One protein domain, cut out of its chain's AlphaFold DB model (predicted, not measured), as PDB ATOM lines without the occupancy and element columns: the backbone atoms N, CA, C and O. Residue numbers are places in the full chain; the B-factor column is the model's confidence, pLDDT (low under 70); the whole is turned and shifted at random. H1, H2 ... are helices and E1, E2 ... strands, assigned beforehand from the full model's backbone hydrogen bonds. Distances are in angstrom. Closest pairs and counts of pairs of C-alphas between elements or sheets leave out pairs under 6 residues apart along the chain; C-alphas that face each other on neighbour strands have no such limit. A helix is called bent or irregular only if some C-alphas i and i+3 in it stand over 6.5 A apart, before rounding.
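This is residues 3 to 158 of the 162 residues of an uncharacterized protein of Chloroflexi bacterium OLB13 (UniProt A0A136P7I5). A twisted sheet of four antiparallel strands, with E1 and E2 sharply bent, has helix H2 crossing one face and helix H4 over the other. The longest helix, H3, packs along the bent edge strand E1, while H1 folds against the first part of H2 and only grazes the sheet. The printed part has 156 residues, with four named helices and four named strands in the order H1 H2 E1 E2 E3 E4 H3 H4; the sheet's order is E1 - E2 - E3 - E4, and the class is mixed, helices and strands. The whole is compact, with a radius of gyration of the C-alphas of 16.4 A and spans of 52 by 36 by 25 A.

E1, residues 47 to 58, E2, residues 61 to 70, E3, residues 82 to 90, and E4, residues 95 to 102, form a meander, each strand the antiparallel neighbour of the one before, and each successive pair is a hairpin. N 54 and O 65 of E1 and E2 are 2.9 A apart, N 64 and O 87 of E2 and E3 2.8 A, and N 86 and O 99 of E3 and E4 2.8 A, within hydrogen-bond range. E1 bends by 76 degrees at residue 51 and E2 by 63 degrees at residue 67. There are three layers, helices on both faces of the sheet: H2, residues 12 to 27, on one, H3, residues 118 to 138, and H4, residues 148 to 156, on the other. H2 runs across the strands at a height over the sheet of 9.7 A; its closest C-alphas to E2 are those of Ile 25 and Gly 63, 6.9 A. H4 runs along the strands, over E3, at a height over the sheet of 8.7 A; the closest C-alphas of H4 and E3 are those of Ile 155 and Phe 86, 7.6 A. H3 runs along E1, at 5 degrees on the local plane, and the C-alphas of Asn 137 and Arg 52 are their closest, 5.2 A. H1, residues 4 to 10, forms a helical hairpin with H2, whose residues 14 to 18 alone touch it; the closest C-alphas are those of Arg 8 and Ala 15, 4.7 A. H3 and H4 are apart. Every O i to N i+4 pair is within hydrogen-bond range in H2 and H4; in H1 2 of 3 are, in H3 15 of 17.

H1 begins at C-alpha 4 (77.294, 125.360, 111.449), and H4 ends at C-alpha 156 (94.086, 136.112, 103.258). From first to last C-alpha, H3 is 27.9 A long, E3 26.1 A, E2 25.9 A, E1 23.5 A, E4 23.3 A and H2 22.4 A. H3 is irregular, with C-alphas 123 and 126 8.0 A apart, and has a kink of 62 degrees near residue 125.

The two C-alphas farthest apart are those of Asp 92 and Asn 115, 52.4 A. The printed part has no cut. The links H2 to E1, E2 to E3 and E4 to H3 are long, with 19, 11 and 15 residues. The mean pLDDT of the printed part is 90.0, and residues 141 to 146 are under 70.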
ATOM      1  N   ASP A   3      81.445 123.545 112.710       83.12
ATOM      2  CA  ASP A   3      80.355 123.092 111.837       83.12
ATOM      3  C   ASP A   3      79.056 123.822 112.213       83.12
ATOM      4  O   ASP A   3      78.591 123.771 113.355       83.12
ATOM      5  N   LEU A   4      78.473 124.530 111.248       79.56
ATOM      6  CA  LEU A   4      77.294 125.360 111.449       79.56
ATOM      7  C   LEU A   4      76.027 124.550 111.674       79.56
ATOM      8  O   LEU A   4      75.136 125.032 112.365       79.56
ATOM      9  N   LYS A   5      75.910 123.341 111.125       78.94
ATOM     10  CA  LYS A   5      74.722 122.514 111.342       78.94
ATOM     11  C   LYS A   5      74.636 122.089 112.802       78.94
ATOM     12  O   LYS A   5      73.557 122.145 113.387       78.94
ATOM     13  N   GLU A   6      75.764 121.678 113.374       75.44
ATOM     14  CA  GLU A   6      75.843 121.311 114.786       75.44
ATOM     15  C   GLU A   6      75.688 122.544 115.684       75.44
ATOM     16  O   GLU A   6      74.815 122.556 116.550       75.44
ATOM     17  N   ALA A   7      76.433 123.622 115.413       76.56
ATOM     18  CA  ALA A   7      76.389 124.834 116.230       76.56
ATOM     19  C   ALA A   7      75.006 125.506 116.246       76.56
ATOM     20  O   ALA A   7      74.522 125.871 117.316       76.56
ATOM     21  N   ARG A   8      74.324 125.602 115.093       79.25
ATOM     22  CA  ARG A   8      72.956 126.151 114.999       79.25
ATOM     23  C   ARG A   8      71.937 125.342 115.802       79.25
ATOM     24  O   ARG A   8      70.926 125.892 116.226       79.25
ATOM     25  N   ALA A   9      72.163 124.040 115.981       78.00
ATOM     26  CA  ALA A   9      71.253 123.181 116.733       78.00
ATOM     27  C   ALA A   9      71.403 123.344 118.253       78.00
ATOM     28  O   ALA A   9      70.474 123.017 118.992       78.00
ATOM     29  N   THR A  10      72.557 123.824 118.721       81.06
ATOM     30  CA  THR A  10      72.903 123.870 120.148       81.06
ATOM     31  C   THR A  10      73.011 125.278 120.720       81.06
ATOM     32  O   THR A  10      72.824 125.442 121.922       81.06
ATOM     33  N   ASP A  11      73.302 126.283 119.890       81.81
ATOM     34  CA  ASP A  11      73.516 127.665 120.319       81.81
ATOM     35  C   ASP A  11      72.851 128.662 119.344       81.81
ATOM     36  O   ASP A  11      73.349 128.886 118.235       81.81
ATOM     37  N   PRO A  12      71.724 129.289 119.738       81.94
ATOM     38  CA  PRO A  12      71.054 130.305 118.930       81.94
ATOM     39  C   PRO A  12      71.948 131.499 118.570       81.94
ATOM     40  O   PRO A  12      71.821 132.033 117.472       81.94
ATOM     41  N   ALA A  13      72.895 131.886 119.432       81.44
ATOM     42  CA  ALA A  13      73.795 133.001 119.146       81.44
ATOM     43  C   ALA A  13      74.747 132.685 117.983       81.44
ATOM     44  O   ALA A  13      75.090 133.574 117.199       81.44
ATOM     45  N   PHE A  14      75.137 131.413 117.832       84.31
ATOM     46  CA  PHE A  14      75.890 130.956 116.665       84.31
ATOM     47  C   PHE A  14      75.070 131.080 115.381       84.31
ATOM     48  O   PHE A  14      75.604 131.498 114.353       84.31
ATOM     49  N   ALA A  15      73.782 130.728 115.438       82.62
ATOM     50  CA  ALA A  15      72.888 130.835 114.291       82.62
ATOM     51  C   ALA A  15      72.711 132.292 113.850       82.62
ATOM     52  O   ALA A  15      72.944 132.601 112.682       82.62
ATOM     53  N   ASP A  16      72.403 133.184 114.793       87.94
ATOM     54  CA  ASP A  16      72.152 134.599 114.512       87.94
ATOM     55  C   ASP A  16      73.383 135.290 113.910       87.94
ATOM     56  O   ASP A  16      73.279 135.973 112.890       87.94
ATOM     57  N   ALA A  17      74.572 135.079 114.484       90.00
ATOM     58  CA  ALA A  17      75.793 135.692 113.968       90.00
ATOM     59  C   ALA A  17      76.236 135.094 112.618       90.00
ATOM     60  O   ALA A  17      76.784 135.818 111.783       90.00
ATOM     61  N   ALA A  18      75.988 133.803 112.365       90.25
ATOM     62  CA  ALA A  18      76.240 133.197 111.059       90.25
ATOM     63  C   ALA A  18      75.282 133.728 109.982       90.25
ATOM     64  O   ALA A  18      75.724 134.047 108.877       90.25
ATOM     65  N   ASP A  19      73.994 133.871 110.304       91.31
ATOM     66  CA  ASP A  19      72.989 134.418 109.390       91.31
ATOM     67  C   ASP A  19      73.234 135.911 109.116       91.31
ATOM     68  O   ASP A  19      73.189 136.340 107.961       91.31
ATOM     69  N   GLN A  20      73.598 136.692 110.141       94.06
ATOM     70  CA  GLN A  20      74.014 138.087 109.972       94.06
ATOM     71  C   GLN A  20      75.246 138.192 109.061       94.06
ATOM     72  O   GLN A  20      75.270 139.018 108.147       94.06
ATOM     73  N   LEU A  21      76.265 137.351 109.271       95.50
ATOM     74  CA  LEU A  21      77.464 137.347 108.434       95.50
ATOM     75  C   LEU A  21      77.148 136.976 106.979       95.50
ATOM     76  O   LEU A  21      77.632 137.645 106.067       95.50
ATOM     77  N   ALA A  22      76.315 135.957 106.754       94.38
ATOM     78  CA  ALA A  22      75.880 135.565 105.417       94.38
ATOM     79  C   ALA A  22      75.163 136.721 104.702       94.38
ATOM     80  O   ALA A  22      75.515 137.055 103.569       94.38
ATOM     81  N   ALA A  23      74.238 137.397 105.392       95.19
ATOM     82  CA  ALA A  23      73.519 138.546 104.849       95.19
ATOM     83  C   ALA A  23      74.457 139.715 104.502       95.19
ATOM     84  O   ALA A  23      74.312 140.338 103.446       95.19
ATOM     85  N   LEU A  24      75.453 140.004 105.347       96.94
ATOM     86  CA  LEU A  24      76.465 141.026 105.063       96.94
ATOM     87  C   LEU A  24      77.318 140.659 103.845       96.94
ATOM     88  O   LEU A  24      77.610 141.528 103.026       96.94
ATOM     89  N   ILE A  25      77.729 139.397 103.706       95.75
ATOM     90  CA  ILE A  25      78.539 138.934 102.568       95.75
ATOM     91  C   ILE A  25      77.745 139.007 101.259       95.75
ATOM     92  O   ILE A  25      78.295 139.446 100.248       95.75
ATOM     93  N   GLU A  26      76.474 138.603 101.275       95.81
ATOM     94  CA  GLU A  26      75.605 138.612 100.096       95.81
ATOM     95  C   GLU A  26      75.271 140.041  99.648       95.81
ATOM     96  O   GLU A  26      75.441 140.383  98.478       95.81
ATOM     97  N   SER A  27      74.845 140.893 100.585       95.94
ATOM     98  CA  SER A  27      74.446 142.275 100.286       95.94
ATOM     99  C   SER A  27      75.624 143.191  99.950       95.94
ATOM    100  O   SER A  27      75.440 144.182  99.243       95.94
ATOM    101  N   ARG A  28      76.828 142.876 100.452       94.75
ATOM    102  CA  ARG A  28      78.019 143.741 100.373       94.75
ATOM    103  C   ARG A  28      77.759 145.162 100.892       94.75
ATOM    104  O   ARG A  28      78.305 146.128 100.357       94.75
ATOM    105  N   ASN A  29      76.932 145.287 101.931       93.75
ATOM    106  CA  ASN A  29      76.674 146.558 102.602       93.75
ATOM    107  C   ASN A  29      77.964 147.206 103.131       93.75
ATOM    108  O   ASN A  29      78.972 146.552 103.401       93.75
ATOM    109  N   ALA A  30      77.938 148.526 103.309       95.69
ATOM    110  CA  ALA A  30      79.048 149.230 103.936       95.69
ATOM    111  C   ALA A  30      79.153 148.826 105.416       95.69
ATOM    112  O   ALA A  30      78.385 149.310 106.242       95.69
ATOM    113  N   LEU A  31      80.129 147.978 105.753       96.94
ATOM    114  CA  LEU A  31      80.342 147.459 107.113       96.94
ATOM    115  C   LEU A  31      80.490 148.567 108.170       96.94
ATOM    116  O   LEU A  31      80.056 148.407 109.304       96.94
ATOM    117  N   SER A  32      81.050 149.719 107.795       95.69
ATOM    118  CA  SER A  32      81.197 150.877 108.683       95.69
ATOM    119  C   SER A  32      79.866 151.529 109.088       95.69
ATOM    120  O   SER A  32      79.846 152.318 110.031       95.69
ATOM    121  N   ALA A  33      78.781 151.267 108.349       94.62
ATOM    122  CA  ALA A  33      77.436 151.769 108.638       94.62
ATOM    123  C   ALA A  33      76.643 150.848 109.577       94.62
ATOM    124  O   ALA A  33      75.605 151.259 110.095       94.62
ATOM    125  N   GLU A  34      77.124 149.625 109.803       94.69
ATOM    126  CA  GLU A  34      76.525 148.706 110.760       94.69
ATOM    127  C   GLU A  34      76.787 149.199 112.188       94.69
ATOM    128  O   GLU A  34      77.842 149.756 112.492       94.69
ATOM    129  N   ALA A  35      75.804 149.024 113.074       91.50
ATOM    130  CA  ALA A  35      75.973 149.358 114.489       91.50
ATOM    131  C   ALA A  35      76.835 148.312 115.210       91.50
ATOM    132  O   ALA A  35      77.598 148.641 116.119       91.50
ATOM    133  N   THR A  36      76.694 147.051 114.798       92.25
ATOM    134  CA  THR A  36      77.455 145.909 115.291       92.25
ATOM    135  C   THR A  36      77.816 144.995 114.129       92.25
ATOM    136  O   THR A  36      77.064 144.854 113.164       92.25
ATOM    137  N   LEU A  37      78.968 144.341 114.243       95.69
ATOM    138  CA  LEU A  37      79.383 143.280 113.332       95.69
ATOM    139  C   LEU A  37      79.235 141.923 114.028       95.69
ATOM    140  O   LEU A  37      79.393 141.859 115.252       95.69
ATOM    141  N   PRO A  38      78.941 140.846 113.276       93.81
ATOM    142  CA  PRO A  38      78.845 139.512 113.850       93.81
ATOM    143  C   PRO A  38      80.174 139.149 114.509       93.81
ATOM    144  O   PRO A  38      81.234 139.392 113.936       93.81
ATOM    145  N   PHE A  39      80.122 138.565 115.703       93.19
ATOM    146  CA  PHE A  39      81.305 138.146 116.443       93.19
ATOM    147  C   PHE A  39      81.047 136.816 117.139       93.19
ATOM    148  O   PHE A  39      80.119 136.691 117.937       93.19
ATOM    149  N   LEU A  40      81.895 135.836 116.839       91.38
ATOM    150  CA  LEU A  40      81.904 134.529 117.481       91.38
ATOM    151  C   LEU A  40      83.348 134.039 117.690       91.38
ATOM    152  O   LEU A  40      84.250 134.461 116.957       91.38
ATOM    153  N   PRO A  41      83.579 133.100 118.623       86.94
ATOM    154  CA  PRO A  41      82.649 132.723 119.692       86.94
ATOM    155  C   PRO A  41      82.409 133.905 120.643       86.94
ATOM    156  O   PRO A  41      83.235 134.812 120.721       86.94
ATOM    157  N   GLN A  42      81.285 133.904 121.362       83.06
ATOM    158  CA  GLN A  42      81.047 134.939 122.368       83.06
ATOM    159  C   GLN A  42      82.075 134.813 123.499       83.06
ATOM    160  O   GLN A  42      82.300 133.726 124.035       83.06
ATOM    161  N   GLY A  43      82.728 135.932 123.810       80.75
ATOM    162  CA  GLY A  43      83.612 136.068 124.960       80.75
ATOM    163  C   GLY A  43      82.877 136.661 126.158       80.75
ATOM    164  O   GLY A  43      81.654 136.764 126.169       80.75
ATOM    165  N   GLU A  44      83.645 137.090 127.155       83.19
ATOM    166  CA  GLU A  44      83.117 137.817 128.316       83.19
ATOM    167  C   GLU A  44      82.503 139.168 127.922       83.19
ATOM    168  O   GLU A  44      81.467 139.565 128.452       83.19
ATOM    169  N   TYR A  45      83.101 139.828 126.926       85.75
ATOM    170  CA  TYR A  45      82.648 141.109 126.404       85.75
ATOM    171  C   TYR A  45      82.379 141.036 124.902       85.75
ATOM    172  O   TYR A  45      83.083 140.357 124.149       85.75
ATOM    173  N   SER A  46      81.364 141.778 124.466       88.00
ATOM    174  CA  SER A  46      81.099 142.039 123.051       88.00
ATOM    175  C   SER A  46      81.920 143.236 122.562       88.00
ATOM    176  O   SER A  46      82.267 144.103 123.369       88.00
ATOM    177  N   PRO A  47      82.190 143.346 121.248       93.69
ATOM    178  CA  PRO A  47      82.795 144.544 120.683       93.69
ATOM    179  C   PRO A  47      81.985 145.802 121.027       93.69
ATOM    180  O   PRO A  47      80.798 145.877 120.708       93.69
ATOM    181  N   VAL A  48      82.624 146.809 121.626       95.38
ATOM    182  CA  VAL A  48      81.999 148.124 121.887       95.38
ATOM    183  C   VAL A  48      82.195 149.106 120.728       95.38
ATOM    184  O   VAL A  48      81.506 150.120 120.638       95.38
ATOM    185  N   LEU A  49      83.129 148.802 119.823       95.69
ATOM    186  CA  LEU A  49      83.338 149.502 118.559       95.69
ATOM    187  C   LEU A  49      83.957 148.568 117.524       95.69
ATOM    188  O   LEU A  49      84.584 147.568 117.875       95.69
ATOM    189  N   HIS A  50      83.835 148.957 116.260       97.00
ATOM    190  CA  HIS A  50      84.592 148.395 115.150       97.00
ATOM    191  C   HIS A  50      85.163 149.517 114.271       97.00
ATOM    192  O   HIS A  50      84.628 150.630 114.260       97.00
ATOM    193  N   ALA A  51      86.282 149.230 113.607       95.88
ATOM    194  CA  ALA A  51      86.990 150.130 112.701       95.88
ATOM    195  C   ALA A  51      87.739 149.333 111.619       95.88
ATOM    196  O   ALA A  51      87.995 148.138 111.782       95.88
ATOM    197  N   ARG A  52      88.161 150.002 110.540       93.75
ATOM    198  CA  ARG A  52      88.931 149.412 109.424       93.75
ATOM    199  C   ARG A  52      88.301 148.144 108.858       93.75
ATOM    200  O   ARG A  52      88.977 147.138 108.628       93.75
ATOM    201  N   GLU A  53      86.998 148.198 108.664       96.00
ATOM    202  CA  GLU A  53      86.215 147.080 108.187       96.00
ATOM    203  C   GLU A  53      86.499 146.820 106.710       96.00
ATOM    204  O   GLU A  53      86.538 147.730 105.881       96.00
ATOM    205  N   GLN A  54      86.654 145.554 106.357       94.94
ATOM    206  CA  GLN A  54      86.775 145.131 104.974       94.94
ATOM    207  C   GLN A  54      86.219 143.728 104.797       94.94
ATOM    208  O   GLN A  54      86.308 142.881 105.685       94.94
ATOM    209  N   TYR A  55      85.694 143.464 103.608       96.38
ATOM    210  CA  TYR A  55      85.449 142.098 103.185       96.38
ATOM    211  C   TYR A  55      86.748 141.454 102.711       96.38
ATOM    212  O   TYR A  55      87.532 142.081 101.999       96.38
ATOM    213  N   VAL A  56      86.939 140.182 103.046       94.62
ATOM    214  CA  VAL A  56      88.118 139.410 102.650       94.62
ATOM    215  C   VAL A  56      87.676 138.129 101.963       94.62
ATOM    216  O   VAL A  56      86.819 137.400 102.464       94.62
ATOM    217  N   GLN A  57      88.268 137.861 100.802       93.31
ATOM    218  CA  GLN A  57      88.109 136.598 100.095       93.31
ATOM    219  C   GLN A  57      89.194 135.628 100.561       93.31
ATOM    220  O   GLN A  57      90.378 135.964 100.537       93.31
ATOM    221  N   LEU A  58      88.788 134.422 100.945       90.88
ATOM    222  CA  LEU A  58      89.674 133.297 101.214       90.88
ATOM    223  C   LEU A  58      89.626 132.307 100.054       90.88
ATOM    224  O   LEU A  58      88.746 132.356  99.185       90.88
ATOM    225  N   ARG A  59      90.546 131.343 100.063       92.69
ATOM    226  CA  ARG A  59      90.397 130.160  99.219       92.69
ATOM    227  C   ARG A  59      89.356 129.236  99.856       92.69
ATOM    228  O   ARG A  59      89.649 128.628 100.879       92.69
ATOM    229  N   GLY A  60      88.182 129.107  99.237       92.81
ATOM    230  CA  GLY A  60      87.099 128.253  99.741       92.81
ATOM    231  C   GLY A  60      86.179 128.928 100.764       92.81
ATOM    232  O   GLY A  60      85.502 128.230 101.516       92.81
ATOM    233  N   GLY A  61      86.180 130.261 100.845       94.31
ATOM    234  CA  GLY A  61      85.294 130.998 101.743       94.31
ATOM    235  C   GLY A  61      85.417 132.512 101.630       94.31
ATOM    236  O   GLY A  61      86.310 133.041 100.970       94.31
ATOM    237  N   THR A  62      84.535 133.224 102.322       96.12
ATOM    238  CA  THR A  62      84.485 134.692 102.359       96.12
ATOM    239  C   THR A  62      84.203 135.162 103.780       96.12
ATOM    240  O   THR A  62      83.514 134.485 104.538       96.12
ATOM    241  N   GLY A  63      84.711 136.332 104.156       96.31
ATOM    242  CA  GLY A  63      84.463 136.889 105.479       96.31
ATOM    243  C   GLY A  63      84.604 138.398 105.558       96.31
ATOM    244  O   GLY A  63      84.749 139.094 104.549       96.31
ATOM    245  N   ILE A  64      84.577 138.880 106.792       97.19
ATOM    246  CA  ILE A  64      84.853 140.255 107.182       97.19
ATOM    247  C   ILE A  64      86.065 140.291 108.108       97.19
ATOM    248  O   ILE A  64      86.315 139.362 108.877       97.19
ATOM    249  N   LEU A  65      86.819 141.377 108.019       95.94
ATOM    250  CA  LEU A  65      88.006 141.647 108.809       95.94
ATOM    251  C   LEU A  65      87.934 143.080 109.321       95.94
ATOM    252  O   LEU A  65      87.694 143.994 108.536       95.94
ATOM    253  N   TYR A  66      88.119 143.275 110.620       96.19
ATOM    254  CA  TYR A  66      87.978 144.583 111.256       96.19
ATOM    255  C   TYR A  66      88.770 144.649 112.561       96.19
ATOM    256  O   TYR A  66      89.099 143.626 113.159       96.19
ATOM    257  N   LEU A  67      89.094 145.859 113.003       95.19
ATOM    258  CA  LEU A  67      89.565 146.113 114.360       95.19
ATOM    259  C   LEU A  67      88.365 146.261 115.288       95.19
ATOM    260  O   LEU A  67      87.387 146.901 114.911       95.19
ATOM    261  N   ALA A  68      88.451 145.715 116.494       96.19
ATOM    262  CA  ALA A  68      87.422 145.825 117.517       96.19
ATOM    263  C   ALA A  68      88.038 146.123 118.882       96.19
ATOM    264  O   ALA A  68      89.147 145.670 119.155       96.19
ATOM    265  N   ALA A  69      87.300 146.849 119.724       96.12
ATOM    266  CA  ALA A  69      87.615 146.986 121.143       96.12
ATOM    267  C   ALA A  69      86.660 146.125 121.977       96.12
ATOM    268  O   ALA A  69      85.447 146.205 121.767       96.12
ATOM    269  N   PHE A  70      87.190 145.348 122.918       95.12
ATOM    270  CA  PHE A  70      86.424 144.493 123.826       95.12
ATOM    271  C   PHE A  70      86.550 145.014 125.252       95.12
ATOM    272  O   PHE A  70      87.624 144.956 125.833       95.12
ATOM    273  N   ALA A  71      85.452 145.519 125.806       94.31
ATOM    274  CA  ALA A  71      85.420 146.056 127.158       94.31
ATOM    275  C   ALA A  71      83.993 146.026 127.711       94.31
ATOM    276  O   ALA A  71      83.022 145.812 126.976       94.31
ATOM    277  N   GLU A  72      83.860 146.297 129.007       91.81
ATOM    278  CA  GLU A  72      82.557 146.558 129.608       91.81
ATOM    279  C   GLU A  72      81.860 147.756 128.940       91.81
ATOM    280  O   GLU A  72      82.514 148.727 128.536       91.81
ATOM    281  N   PRO A  73      80.519 147.737 128.833       90.19
ATOM    282  CA  PRO A  73      79.777 148.876 128.319       90.19
ATOM    283  C   PRO A  73      80.106 150.149 129.102       90.19
ATOM    284  O   PRO A  73      79.936 150.200 130.316       90.19
ATOM    285  N   LYS A  74      80.519 151.196 128.382       91.12
ATOM    286  CA  LYS A  74      80.902 152.499 128.947       91.12
ATOM    287  C   LYS A  74      82.133 152.481 129.862       91.12
ATOM    288  O   LYS A  74      82.313 153.413 130.645       91.12
ATOM    289  N   ALA A  75      83.005 151.482 129.739       93.44
ATOM    290  CA  ALA A  75      84.320 151.517 130.365       93.44
ATOM    291  C   ALA A  75      85.333 152.315 129.516       93.44
ATOM    292  O   ALA A  75      85.241 152.333 128.283       93.44
ATOM    293  N   PRO A  76      86.319 152.983 130.142       95.25
ATOM    294  CA  PRO A  76      87.492 153.488 129.439       95.25
ATOM    295  C   PRO A  76      88.223 152.347 128.737       95.25
ATOM    296  O   PRO A  76      88.369 151.270 129.305       95.25
ATOM    297  N   LEU A  77      88.711 152.620 127.529       95.62
ATOM    298  CA  LEU A  77      89.485 151.657 126.750       95.62
ATOM    299  C   LEU A  77      90.969 151.833 127.050       95.62
ATOM    300  O   LEU A  77      91.457 152.965 127.129       95.62
ATOM    301  N   ILE A  78      91.671 150.717 127.178       94.81
ATOM    302  CA  ILE A  78      93.101 150.648 127.461       94.81
ATOM    303  C   ILE A  78      93.837 149.808 126.414       94.81
ATOM    304  O   ILE A  78      93.234 149.085 125.619       94.81
ATOM    305  N   GLU A  79      95.165 149.912 126.388       92.31
ATOM    306  CA  GLU A  79      95.984 148.964 125.626       92.31
ATOM    307  C   GLU A  79      95.705 147.534 126.102       92.31
ATOM    308  O   GLU A  79      95.611 147.270 127.302       92.31
ATOM    309  N   GLY A  80      95.560 146.620 125.145       90.94
ATOM    310  CA  GLY A  80      95.077 145.258 125.377       90.94
ATOM    311  C   GLY A  80      93.602 145.036 125.023       90.94
ATOM    312  O   GLY A  80      93.233 143.895 124.753       90.94
ATOM    313  N   ASP A  81      92.785 146.092 124.921       94.75
ATOM    314  CA  ASP A  81      91.365 145.948 124.559       94.75
ATOM    315  C   ASP A  81      91.144 145.808 123.047       94.75
ATOM    316  O   ASP A  81      90.077 145.370 122.610       94.75
ATOM    317  N   ILE A  82      92.127 146.201 122.229       93.81
ATOM    318  CA  ILE A  82      92.022 146.174 120.768       93.81
ATOM    319  C   ILE A  82      92.474 144.825 120.219       93.81
ATOM    320  O   ILE A  82      93.546 144.312 120.539       93.81
ATOM    321  N   ALA A  83      91.679 144.276 119.308       93.56
ATOM    322  CA  ALA A  83      92.054 143.107 118.537       93.56
ATOM    323  C   ALA A  83      91.688 143.266 117.063       93.56
ATOM    324  O   ALA A  83      90.718 143.930 116.692       93.56
ATOM    325  N   LEU A  84      92.459 142.593 116.216       94.12
ATOM    326  CA  LEU A  84      92.049 142.284 114.860       94.12
ATOM    327  C   LEU A  84      91.134 141.060 114.877       94.12
ATOM    328  O   LEU A  84      91.514 140.005 115.383       94.12
ATOM    329  N   VAL A  85      89.962 141.193 114.269       95.81
ATOM    330  CA  VAL A  85      88.922 140.169 114.240       95.81
ATOM    331  C   VAL A  85      88.603 139.785 112.805       95.81
ATOM    332  O   VAL A  85      88.248 140.631 111.988       95.81
ATOM    333  N   PHE A  86      88.684 138.490 112.521       96.62
ATOM    334  CA  PHE A  86      88.182 137.875 111.303       96.62
ATOM    335  C   PHE A  86      86.980 136.991 111.618       96.62
ATOM    336  O   PHE A  86      87.048 136.170 112.531       96.62
ATOM    337  N   GLN A  87      85.926 137.117 110.814       96.31
ATOM    338  CA  GLN A  87      84.764 136.234 110.828       96.31
ATOM    339  C   GLN A  87      84.430 135.834 109.396       96.31
ATOM    340  O   GLN A  87      84.281 136.698 108.532       96.31
ATOM    341  N   GLY A  88      84.316 134.539 109.122       95.75
ATOM    342  CA  GLY A  88      84.141 134.023 107.770       95.75
ATOM    343  C   GLY A  88      83.286 132.770 107.694       95.75
ATOM    344  O   GLY A  88      83.123 132.039 108.669       95.75
ATOM    345  N   LEU A  89      82.776 132.529 106.492       94.69
ATOM    346  CA  LEU A  89      82.032 131.340 106.104       94.69
ATOM    347  C   LEU A  89      82.783 130.619 104.984       94.69
ATOM    348  O   LEU A  89      83.373 131.269 104.115       94.69
ATOM    349  N   SER A  90      82.755 129.288 104.985       94.12
ATOM    350  CA  SER A  90      83.116 128.509 103.797       94.12
ATOM    351  C   SER A  90      82.132 128.760 102.653       94.12
ATOM    352  O   SER A  90      80.985 129.148 102.877       94.12
ATOM    353  N   ASP A  91      82.563 128.515 101.413       92.19
ATOM    354  CA  ASP A  91      81.734 128.737 100.216       92.19
ATOM    355  C   ASP A  91      80.474 127.850 100.180       92.19
ATOM    356  O   ASP A  91      79.469 128.218  99.574       92.19
ATOM    357  N   ASP A  92      80.510 126.687 100.835       89.62
ATOM    358  CA  ASP A  92      79.353 125.800 101.002       89.62
ATOM    359  C   ASP A  92      78.446 126.188 102.188       89.62
ATOM    360  O   ASP A  92      77.395 125.578 102.383       89.62
ATOM    361  N   GLY A  93      78.833 127.201 102.972       86.88
ATOM    362  CA  GLY A  93      78.083 127.693 104.126       86.88
ATOM    363  C   GLY A  93      78.019 126.721 105.306       86.88
ATOM    364  O   GLY A  93      77.180 126.905 106.187       86.88
ATOM    365  N   ILE A  94      78.863 125.684 105.332       87.88
ATOM    366  CA  ILE A  94      78.870 124.662 106.390       87.88
ATOM    367  C   ILE A  94      79.797 125.053 107.541       87.88
ATOM    368  O   ILE A  94      79.533 124.703 108.688       87.88
ATOM    369  N   LEU A  95      80.872 125.791 107.273       91.06
ATOM    370  CA  LEU A  95      81.916 126.067 108.250       91.06
ATOM    371  C   LEU A  95      81.943 127.547 108.607       91.06
ATOM    372  O   LEU A  95      82.011 128.411 107.734       91.06
ATOM    373  N   TYR A  96      81.971 127.824 109.908       92.19
ATOM    374  CA  TYR A  96      82.241 129.151 110.447       92.19
ATOM    375  C   TYR A  96      83.692 129.242 110.921       92.19
ATOM    376  O   TYR A  96      84.183 128.393 111.683       92.19
ATOM    377  N   VAL A  97      84.397 130.283 110.487       92.75
ATOM    378  CA  VAL A  97      85.807 130.520 110.797       92.75
ATOM    379  C   VAL A  97      85.947 131.852 111.516       92.75
ATOM    380  O   VAL A  97      85.615 132.894 110.970       92.75
ATOM    381  N   SER A  98      86.495 131.797 112.725       93.69
ATOM    382  CA  SER A  98      86.836 132.965 113.530       93.69
ATOM    383  C   SER A  98      88.331 132.969 113.809       93.69
ATOM    384  O   SER A  98      88.912 131.912 114.088       93.69
ATOM    385  N   ALA A  99      88.946 134.145 113.736       93.31
ATOM    386  CA  ALA A  99      90.298 134.374 114.223       93.31
ATOM    387  C   ALA A  99      90.376 135.742 114.907       93.31
ATOM    388  O   ALA A  99      89.905 136.741 114.368       93.31
ATOM    389  N   VAL A 100      90.988 135.779 116.090       93.50
ATOM    390  CA  VAL A 100      91.142 136.992 116.896       93.50
ATOM    391  C   VAL A 100      92.608 137.129 117.278       93.50
ATOM    392  O   VAL A 100      93.195 136.206 117.845       93.50
ATOM    393  N   PHE A 101      93.199 138.273 116.954       91.62
ATOM    394  CA  PHE A 101      94.591 138.589 117.257       91.62
ATOM    395  C   PHE A 101      94.632 139.860 118.106       91.62
ATOM    396  O   PHE A 101      94.260 140.916 117.591       91.62
ATOM    397  N   PRO A 102      95.077 139.792 119.374       90.62
ATOM    398  CA  PRO A 102      95.333 140.988 120.171       90.62
ATOM    399  C   PRO A 102      96.278 141.936 119.431       90.62
ATOM    400  O   PRO A 102      97.225 141.486 118.775       90.62
ATOM    401  N   LEU A 103      96.004 143.234 119.510       87.94
ATOM    402  CA  LEU A 103      96.744 144.256 118.785       87.94
ATOM    403  C   LEU A 103      97.015 145.455 119.691       87.94
ATOM    404  O   LEU A 103      96.100 146.192 120.040       87.94
ATOM    405  N   ASP A 104      98.291 145.697 119.968       85.69
ATOM    406  CA  ASP A 104      98.719 146.925 120.630       85.69
ATOM    407  C   ASP A 104      98.747 148.074 119.621       85.69
ATOM    408  O   ASP A 104      99.316 147.968 118.524       85.69
ATOM    409  N   THR A 105      98.132 149.193 119.992       82.75
ATOM    410  CA  THR A 105      98.021 150.366 119.114       82.75
ATOM    411  C   THR A 105      98.986 151.481 119.501       82.75
ATOM    412  O   THR A 105      99.297 152.337 118.673       82.75
ATOM    413  N   ASN A 106      99.494 151.469 120.737       84.00
ATOM    414  CA  ASN A 106     100.201 152.591 121.365       84.00
ATOM    415  C   ASN A 106      99.407 153.918 121.320       84.00
ATOM    416  O   ASN A 106      99.993 154.996 121.446       84.00
ATOM    417  N   TYR A 107      98.094 153.847 121.087       85.19
ATOM    418  CA  TYR A 107      97.178 154.985 121.016       85.19
ATOM    419  C   TYR A 107      96.339 155.102 122.291       85.19
ATOM    420  O   TYR A 107      95.976 156.208 122.693       85.19
ATOM    421  N   LEU A 108      96.040 153.972 122.930       91.00
ATOM    422  CA  LEU A 108      95.290 153.911 124.170       91.00
ATOM    423  C   LEU A 108      96.234 154.031 125.378       91.00
ATOM    424  O   LEU A 108      97.438 153.781 125.285       91.00
ATOM    425  N   PRO A 109      95.720 154.461 126.539       92.50
ATOM    426  CA  PRO A 109      96.491 154.428 127.773       92.50
ATOM    427  C   PRO A 109      96.670 152.984 128.266       92.50
ATOM    428  O   PRO A 109      95.819 152.132 128.043       92.50
ATOM    429  N   ALA A 110      97.750 152.703 128.998       93.44
ATOM    430  CA  ALA A 110      97.976 151.373 129.581       93.44
ATOM    431  C   ALA A 110      97.038 151.050 130.762       93.44
ATOM    432  O   ALA A 110      96.848 149.887 131.105       93.44
ATOM    433  N   THR A 111      96.484 152.073 131.413       93.88
ATOM    434  CA  THR A 111      95.549 151.940 132.535       93.88
ATOM    435  C   THR A 111      94.472 153.018 132.450       93.88
ATOM    436  O   THR A 111      94.727 154.089 131.883       93.88
ATOM    437  N   PRO A 112      93.285 152.799 133.043       91.94
ATOM    438  CA  PRO A 112      92.284 153.850 133.156       91.94
ATOM    439  C   PRO A 112      92.818 155.044 133.971       91.94
ATOM    440  O   PRO A 112      93.721 154.870 134.794       91.94
ATOM    441  N   PRO A 113      92.272 156.258 133.788       88.69
ATOM    442  CA  PRO A 113      92.663 157.415 134.592       88.69
ATOM    443  C   PRO A 113      92.275 157.239 136.071       88.69
ATOM    444  O   PRO A 113      91.114 156.970 136.369       88.69
ATOM    445  N   ASP A 114      93.211 157.484 136.996       88.56
ATOM    446  CA  ASP A 114      93.021 157.258 138.446       88.56
ATOM    447  C   ASP A 114      91.831 158.016 139.068       88.56
ATOM    448  O   ASP A 114      91.240 157.560 140.041       88.56
ATOM    449  N   ASN A 115      91.482 159.186 138.527       91.25
ATOM    450  CA  ASN A 115      90.424 160.060 139.050       91.25
ATOM    451  C   ASN A 115      89.369 160.370 137.980       91.25
ATOM    452  O   ASN A 115      88.963 161.523 137.814       91.25
ATOM    453  N   LEU A 116      88.973 159.359 137.204       92.38
ATOM    454  CA  LEU A 116      87.947 159.527 136.184       92.38
ATOM    455  C   LEU A 116      86.593 159.873 136.824       92.38
ATOM    456  O   LEU A 116      86.031 159.089 137.588       92.38
ATOM    457  N   ASP A 117      86.047 161.038 136.477       95.06
ATOM    458  CA  ASP A 117      84.647 161.355 136.757       95.06
ATOM    459  C   ASP A 117      83.763 160.482 135.861       95.06
ATOM    460  O   ASP A 117      83.551 160.781 134.683       95.06
ATOM    461  N   MET A 118      83.272 159.379 136.426       93.06
ATOM    462  CA  MET A 118      82.476 158.406 135.684       93.06
ATOM    463  C   MET A 118      81.188 158.998 135.117       93.06
ATOM    464  O   MET A 118      80.816 158.667 133.996       93.06
ATOM    465  N   ALA A 119      80.524 159.903 135.840       95.62
ATOM    466  CA  ALA A 119      79.274 160.489 135.367       95.62
ATOM    467  C   ALA A 119      79.516 161.395 134.152       95.62
ATOM    468  O   ALA A 119      78.777 161.330 133.166       95.62
ATOM    469  N   ALA A 120      80.577 162.207 134.196       96.31
ATOM    470  CA  ALA A 120      80.979 163.026 133.059       96.31
ATOM    471  C   ALA A 120      81.465 162.168 131.877       96.31
ATOM    472  O   ALA A 120      81.135 162.467 130.727       96.31
ATOM    473  N   PHE A 121      82.211 161.093 132.149       95.75
ATOM    474  CA  PHE A 121      82.701 160.173 131.124       95.75
ATOM    475  C   PHE A 121      81.557 159.463 130.399       95.75
ATOM    476  O   PHE A 121      81.487 159.507 129.174       95.75
ATOM    477  N   GLU A 122      80.617 158.873 131.140       95.25
ATOM    478  CA  GLU A 122      79.465 158.186 130.558       95.25
ATOM    479  C   GLU A 122      78.589 159.121 129.716       95.25
ATOM    480  O   GLU A 122      78.053 158.695 128.692       95.25
ATOM    481  N   ALA A 123      78.461 160.392 130.114       97.00
ATOM    482  CA  ALA A 123      77.740 161.405 129.345       97.00
ATOM    483  C   ALA A 123      78.439 161.763 128.017       97.00
ATOM    484  O   ALA A 123      77.777 162.186 127.071       97.00
ATOM    485  N   GLY A 124      79.764 161.593 127.941       97.06
ATOM    486  CA  GLY A 124      80.583 161.840 126.751       97.06
ATOM    487  C   GLY A 124      80.991 160.584 125.973       97.06
ATOM    488  O   GLY A 124      81.741 160.700 125.001       97.06
ATOM    489  N   TYR A 125      80.529 159.398 126.380       96.38
ATOM    490  CA  TYR A 125      81.070 158.119 125.912       96.38
ATOM    491  C   TYR A 125      80.955 157.913 124.395       96.38
ATOM    492  O   TYR A 125      81.901 157.450 123.760       96.38
ATOM    493  N   ASP A 126      79.842 158.321 123.786       95.62
ATOM    494  CA  ASP A 126      79.638 158.147 122.343       95.62
ATOM    495  C   ASP A 126      80.665 158.939 121.520       95.62
ATOM    496  O   ASP A 126      81.225 158.426 120.551       95.62
ATOM    497  N   LEU A 127      80.970 160.177 121.931       97.25
ATOM    498  CA  LEU A 127      82.006 160.993 121.290       97.25
ATOM    499  C   LEU A 127      83.403 160.406 121.519       97.25
ATOM    500  O   LEU A 127      84.234 160.413 120.609       97.25
ATOM    501  N   TYR A 128      83.647 159.866 122.713       96.25
ATOM    502  CA  TYR A 128      84.888 159.174 123.046       96.25
ATOM    503  C   TYR A 128      85.115 157.966 122.121       96.25
ATOM    504  O   TYR A 128      86.142 157.902 121.440       96.25
ATOM    505  N   VAL A 129      84.131 157.072 121.987       95.94
ATOM    506  CA  VAL A 129      84.211 155.908 121.090       95.94
ATOM    507  C   VAL A 129      84.355 156.322 119.624       95.94
ATOM    508  O   VAL A 129      85.151 155.724 118.899       95.94
ATOM    509  N   GLN A 130      83.648 157.362 119.171       95.88
ATOM    510  CA  GLN A 130      83.805 157.887 117.809       95.88
ATOM    511  C   GLN A 130      85.224 158.403 117.546       95.88
ATOM    512  O   GLN A 130      85.774 158.157 116.471       95.88
ATOM    513  N   SER A 131      85.839 159.074 118.525       96.06
ATOM    514  CA  SER A 131      87.214 159.569 118.405       96.06
ATOM    515  C   SER A 131      88.229 158.428 118.285       96.06
ATOM    516  O   SER A 131      89.135 158.490 117.455       96.06
ATOM    517  N   ILE A 132      88.030 157.344 119.042       95.69
ATOM    518  CA  ILE A 132      88.865 156.142 118.963       95.69
ATOM    519  C   ILE A 132      88.653 155.438 117.629       95.69
ATOM    520  O   ILE A 132      89.628 155.104 116.966       95.69
ATOM    521  N   ARG A 133      87.403 155.272 117.182       95.88
ATOM    522  CA  ARG A 133      87.098 154.696 115.862       95.88
ATOM    523  C   ARG A 133      87.810 155.464 114.746       95.88
ATOM    524  O   ARG A 133      88.418 154.847 113.877       95.88
ATOM    525  N   ALA A 134      87.775 156.798 114.784       94.75
ATOM    526  CA  ALA A 134      88.470 157.638 113.811       94.75
ATOM    527  C   ALA A 134      89.993 157.432 113.856       94.75
ATOM    528  O   ALA A 134      90.616 157.258 112.812       94.75
ATOM    529  N   ALA A 135      90.585 157.377 115.051       92.75
ATOM    530  CA  ALA A 135      92.012 157.113 115.207       92.75
ATOM    531  C   ALA A 135      92.413 155.714 114.712       92.75
ATOM    532  O   ALA A 135      93.420 155.571 114.022       92.75
ATOM    533  N   LEU A 136      91.604 154.690 114.998       92.62
ATOM    534  CA  LEU A 136      91.828 153.328 114.516       92.62
ATOM    535  C   LEU A 136      91.703 153.223 112.994       92.62
ATOM    536  O   LEU A 136      92.445 152.456 112.390       92.62
ATOM    537  N   ASN A 137      90.823 154.002 112.361       93.00
ATOM    538  CA  ASN A 137      90.714 154.049 110.900       93.00
ATOM    539  C   ASN A 137      91.994 154.570 110.229       93.00
ATOM    540  O   ASN A 137      92.391 154.048 109.189       93.00
ATOM    541  N   GLU A 138      92.670 155.526 110.862       89.25
ATOM    542  CA  GLU A 138      93.932 156.105 110.383       89.25
ATOM    543  C   GLU A 138      95.176 155.374 110.921       89.25
ATOM    544  O   GLU A 138      96.305 155.670 110.519       89.25
ATOM    545  N   PHE A 139      94.990 154.410 111.830       83.81
ATOM    546  CA  PHE A 139      96.076 153.727 112.524       83.81
ATOM    547  C   PHE A 139      97.043 153.063 111.542       83.81
ATOM    548  O   PHE A 139      96.649 152.269 110.688       83.81
ATOM    549  N   GLN A 140      98.335 153.336 111.704       76.94
ATOM    550  CA  GLN A 140      99.405 152.638 111.000       76.94
ATOM    551  C   GLN A 140     100.194 151.824 112.029       76.94
ATOM    552  O   GLN A 140     100.688 152.407 112.996       76.94
ATOM    553  N   PRO A 141     100.337 150.499 111.850       65.12
ATOM    554  CA  PRO A 141     101.060 149.670 112.806       65.12
ATOM    555  C   PRO A 141     102.504 150.160 112.963       65.12
ATOM    556  O   PRO A 141     103.239 150.310 111.983       65.12
ATOM    557  N   THR A 142     102.913 150.404 114.208       60.44
ATOM    558  CA  THR A 142     104.299 150.756 114.544       60.44
ATOM    559  C   THR A 142     105.190 149.506 114.561       60.44
ATOM    560  O   THR A 142     104.714 148.374 114.531       60.44
ATOM    561  N   SER A 143     106.511 149.686 114.535       53.41
ATOM    562  CA  SER A 143     107.492 148.630 114.233       53.41
ATOM    563  C   SER A 143     107.647 147.513 115.278       53.41
ATOM    564  O   SER A 143     108.424 146.588 115.039       53.41
ATOM    565  N   SER A 144     106.963 147.582 116.421       49.38
ATOM    566  CA  SER A 144     107.063 146.620 117.528       49.38
ATOM    567  C   SER A 144     105.740 145.870 117.721       49.38
ATOM    568  O   SER A 144     104.934 146.248 118.560       49.38
ATOM    569  N   GLY A 145     105.510 144.832 116.915       58.44
ATOM    570  CA  GLY A 145     104.314 143.978 116.941       58.44
ATOM    571  C   GLY A 145     104.117 143.266 115.595       58.44
ATOM    572  O   GLY A 145     104.815 143.604 114.630       58.44
ATOM    573  N   PRO A 146     103.202 142.282 115.484       58.59
ATOM    574  CA  PRO A 146     102.767 141.794 114.179       58.59
ATOM    575  C   PRO A 146     102.251 142.989 113.380       58.59
ATOM    576  O   PRO A 146     101.367 143.714 113.840       58.59
ATOM    577  N   ARG A 147     102.808 143.242 112.192       75.38
ATOM    578  CA  ARG A 147     102.315 144.358 111.385       75.38
ATOM    579  C   ARG A 147     100.896 144.009 110.968       75.38
ATOM    580  O   ARG A 147     100.639 142.891 110.532       75.38
ATOM    581  N   LEU A 148      99.985 144.970 111.047       78.00
ATOM    582  CA  LEU A 148      98.592 144.762 110.646       78.00
ATOM    583  C   LEU A 148      98.479 144.169 109.228       78.00
ATOM    584  O   LEU A 148      97.671 143.278 108.995       78.00
ATOM    585  N   ASN A 149      99.366 144.580 108.316       80.81
ATOM    586  CA  ASN A 149      99.452 144.015 106.967       80.81
ATOM    587  C   ASN A 149      99.895 142.541 106.944       80.81
ATOM    588  O   ASN A 149      99.432 141.793 106.089       80.81
ATOM    589  N   ASP A 150     100.755 142.112 107.869       86.31
ATOM    590  CA  ASP A 150     101.177 140.711 107.978       86.31
ATOM    591  C   ASP A 150     100.026 139.847 108.510       86.31
ATOM    592  O   ASP A 150      99.799 138.750 108.007       86.31
ATOM    593  N   LEU A 151      99.243 140.359 109.468       87.81
ATOM    594  CA  LEU A 151      98.026 139.686 109.937       87.81
ATOM    595  C   LEU A 151      96.959 139.614 108.836       87.81
ATOM    596  O   LEU A 151      96.323 138.577 108.660       87.81
ATOM    597  N   TYR A 152      96.800 140.681 108.048       86.44
ATOM    598  CA  TYR A 152      95.924 140.672 106.874       86.44
ATOM    599  C   TYR A 152      96.374 139.622 105.855       86.44
ATOM    600  O   TYR A 152      95.548 138.858 105.358       86.44
ATOM    601  N   ALA A 153      97.678 139.542 105.575       88.25
ATOM    602  CA  ALA A 153      98.238 138.546 104.669       88.25
ATOM    603  C   ALA A 153      98.067 137.115 105.203       88.25
ATOM    604  O   ALA A 153      97.710 136.220 104.438       88.25
ATOM    605  N   LEU A 154      98.260 136.900 106.510       91.31
ATOM    606  CA  LEU A 154      98.010 135.617 107.167       91.31
ATOM    607  C   LEU A 154      96.558 135.176 106.969       91.31
ATOM    608  O   LEU A 154      96.318 134.058 106.516       91.31
ATOM    609  N   ILE A 155      95.602 136.064 107.242       91.81
ATOM    610  CA  ILE A 155      94.173 135.776 107.084       91.81
ATOM    611  C   ILE A 155      93.859 135.475 105.620       91.81
ATOM    612  O   ILE A 155      93.287 134.430 105.330       91.81
ATOM    613  N   ALA A 156      94.306 136.319 104.689       87.88
ATOM    614  CA  ALA A 156      94.086 136.112 103.258       87.88
ATOM    615  C   ALA A 156      94.737 134.823 102.714       87.88
ATOM    616  O   ALA A 156      94.305 134.302 101.688       87.88
ATOM    617  N   SER A 157      95.765 134.293 103.388       91.06
ATOM    618  CA  SER A 157      96.419 133.035 103.006       91.06
ATOM    619  C   SER A 157      95.654 131.777 103.432       91.06
ATOM    620  O   SER A 157      95.991 130.680 102.980       91.06
ATOM    621  N   MET A 158      94.635 131.910 104.289       90.00
ATOM    622  CA  MET A 158      93.869 130.766 104.771       90.00
ATOM    623  C   MET A 158      93.098 130.092 103.631       90.00
ATOM    624  O   MET A 158      92.476 130.738 102.783       90.00
TER     625      MET A 158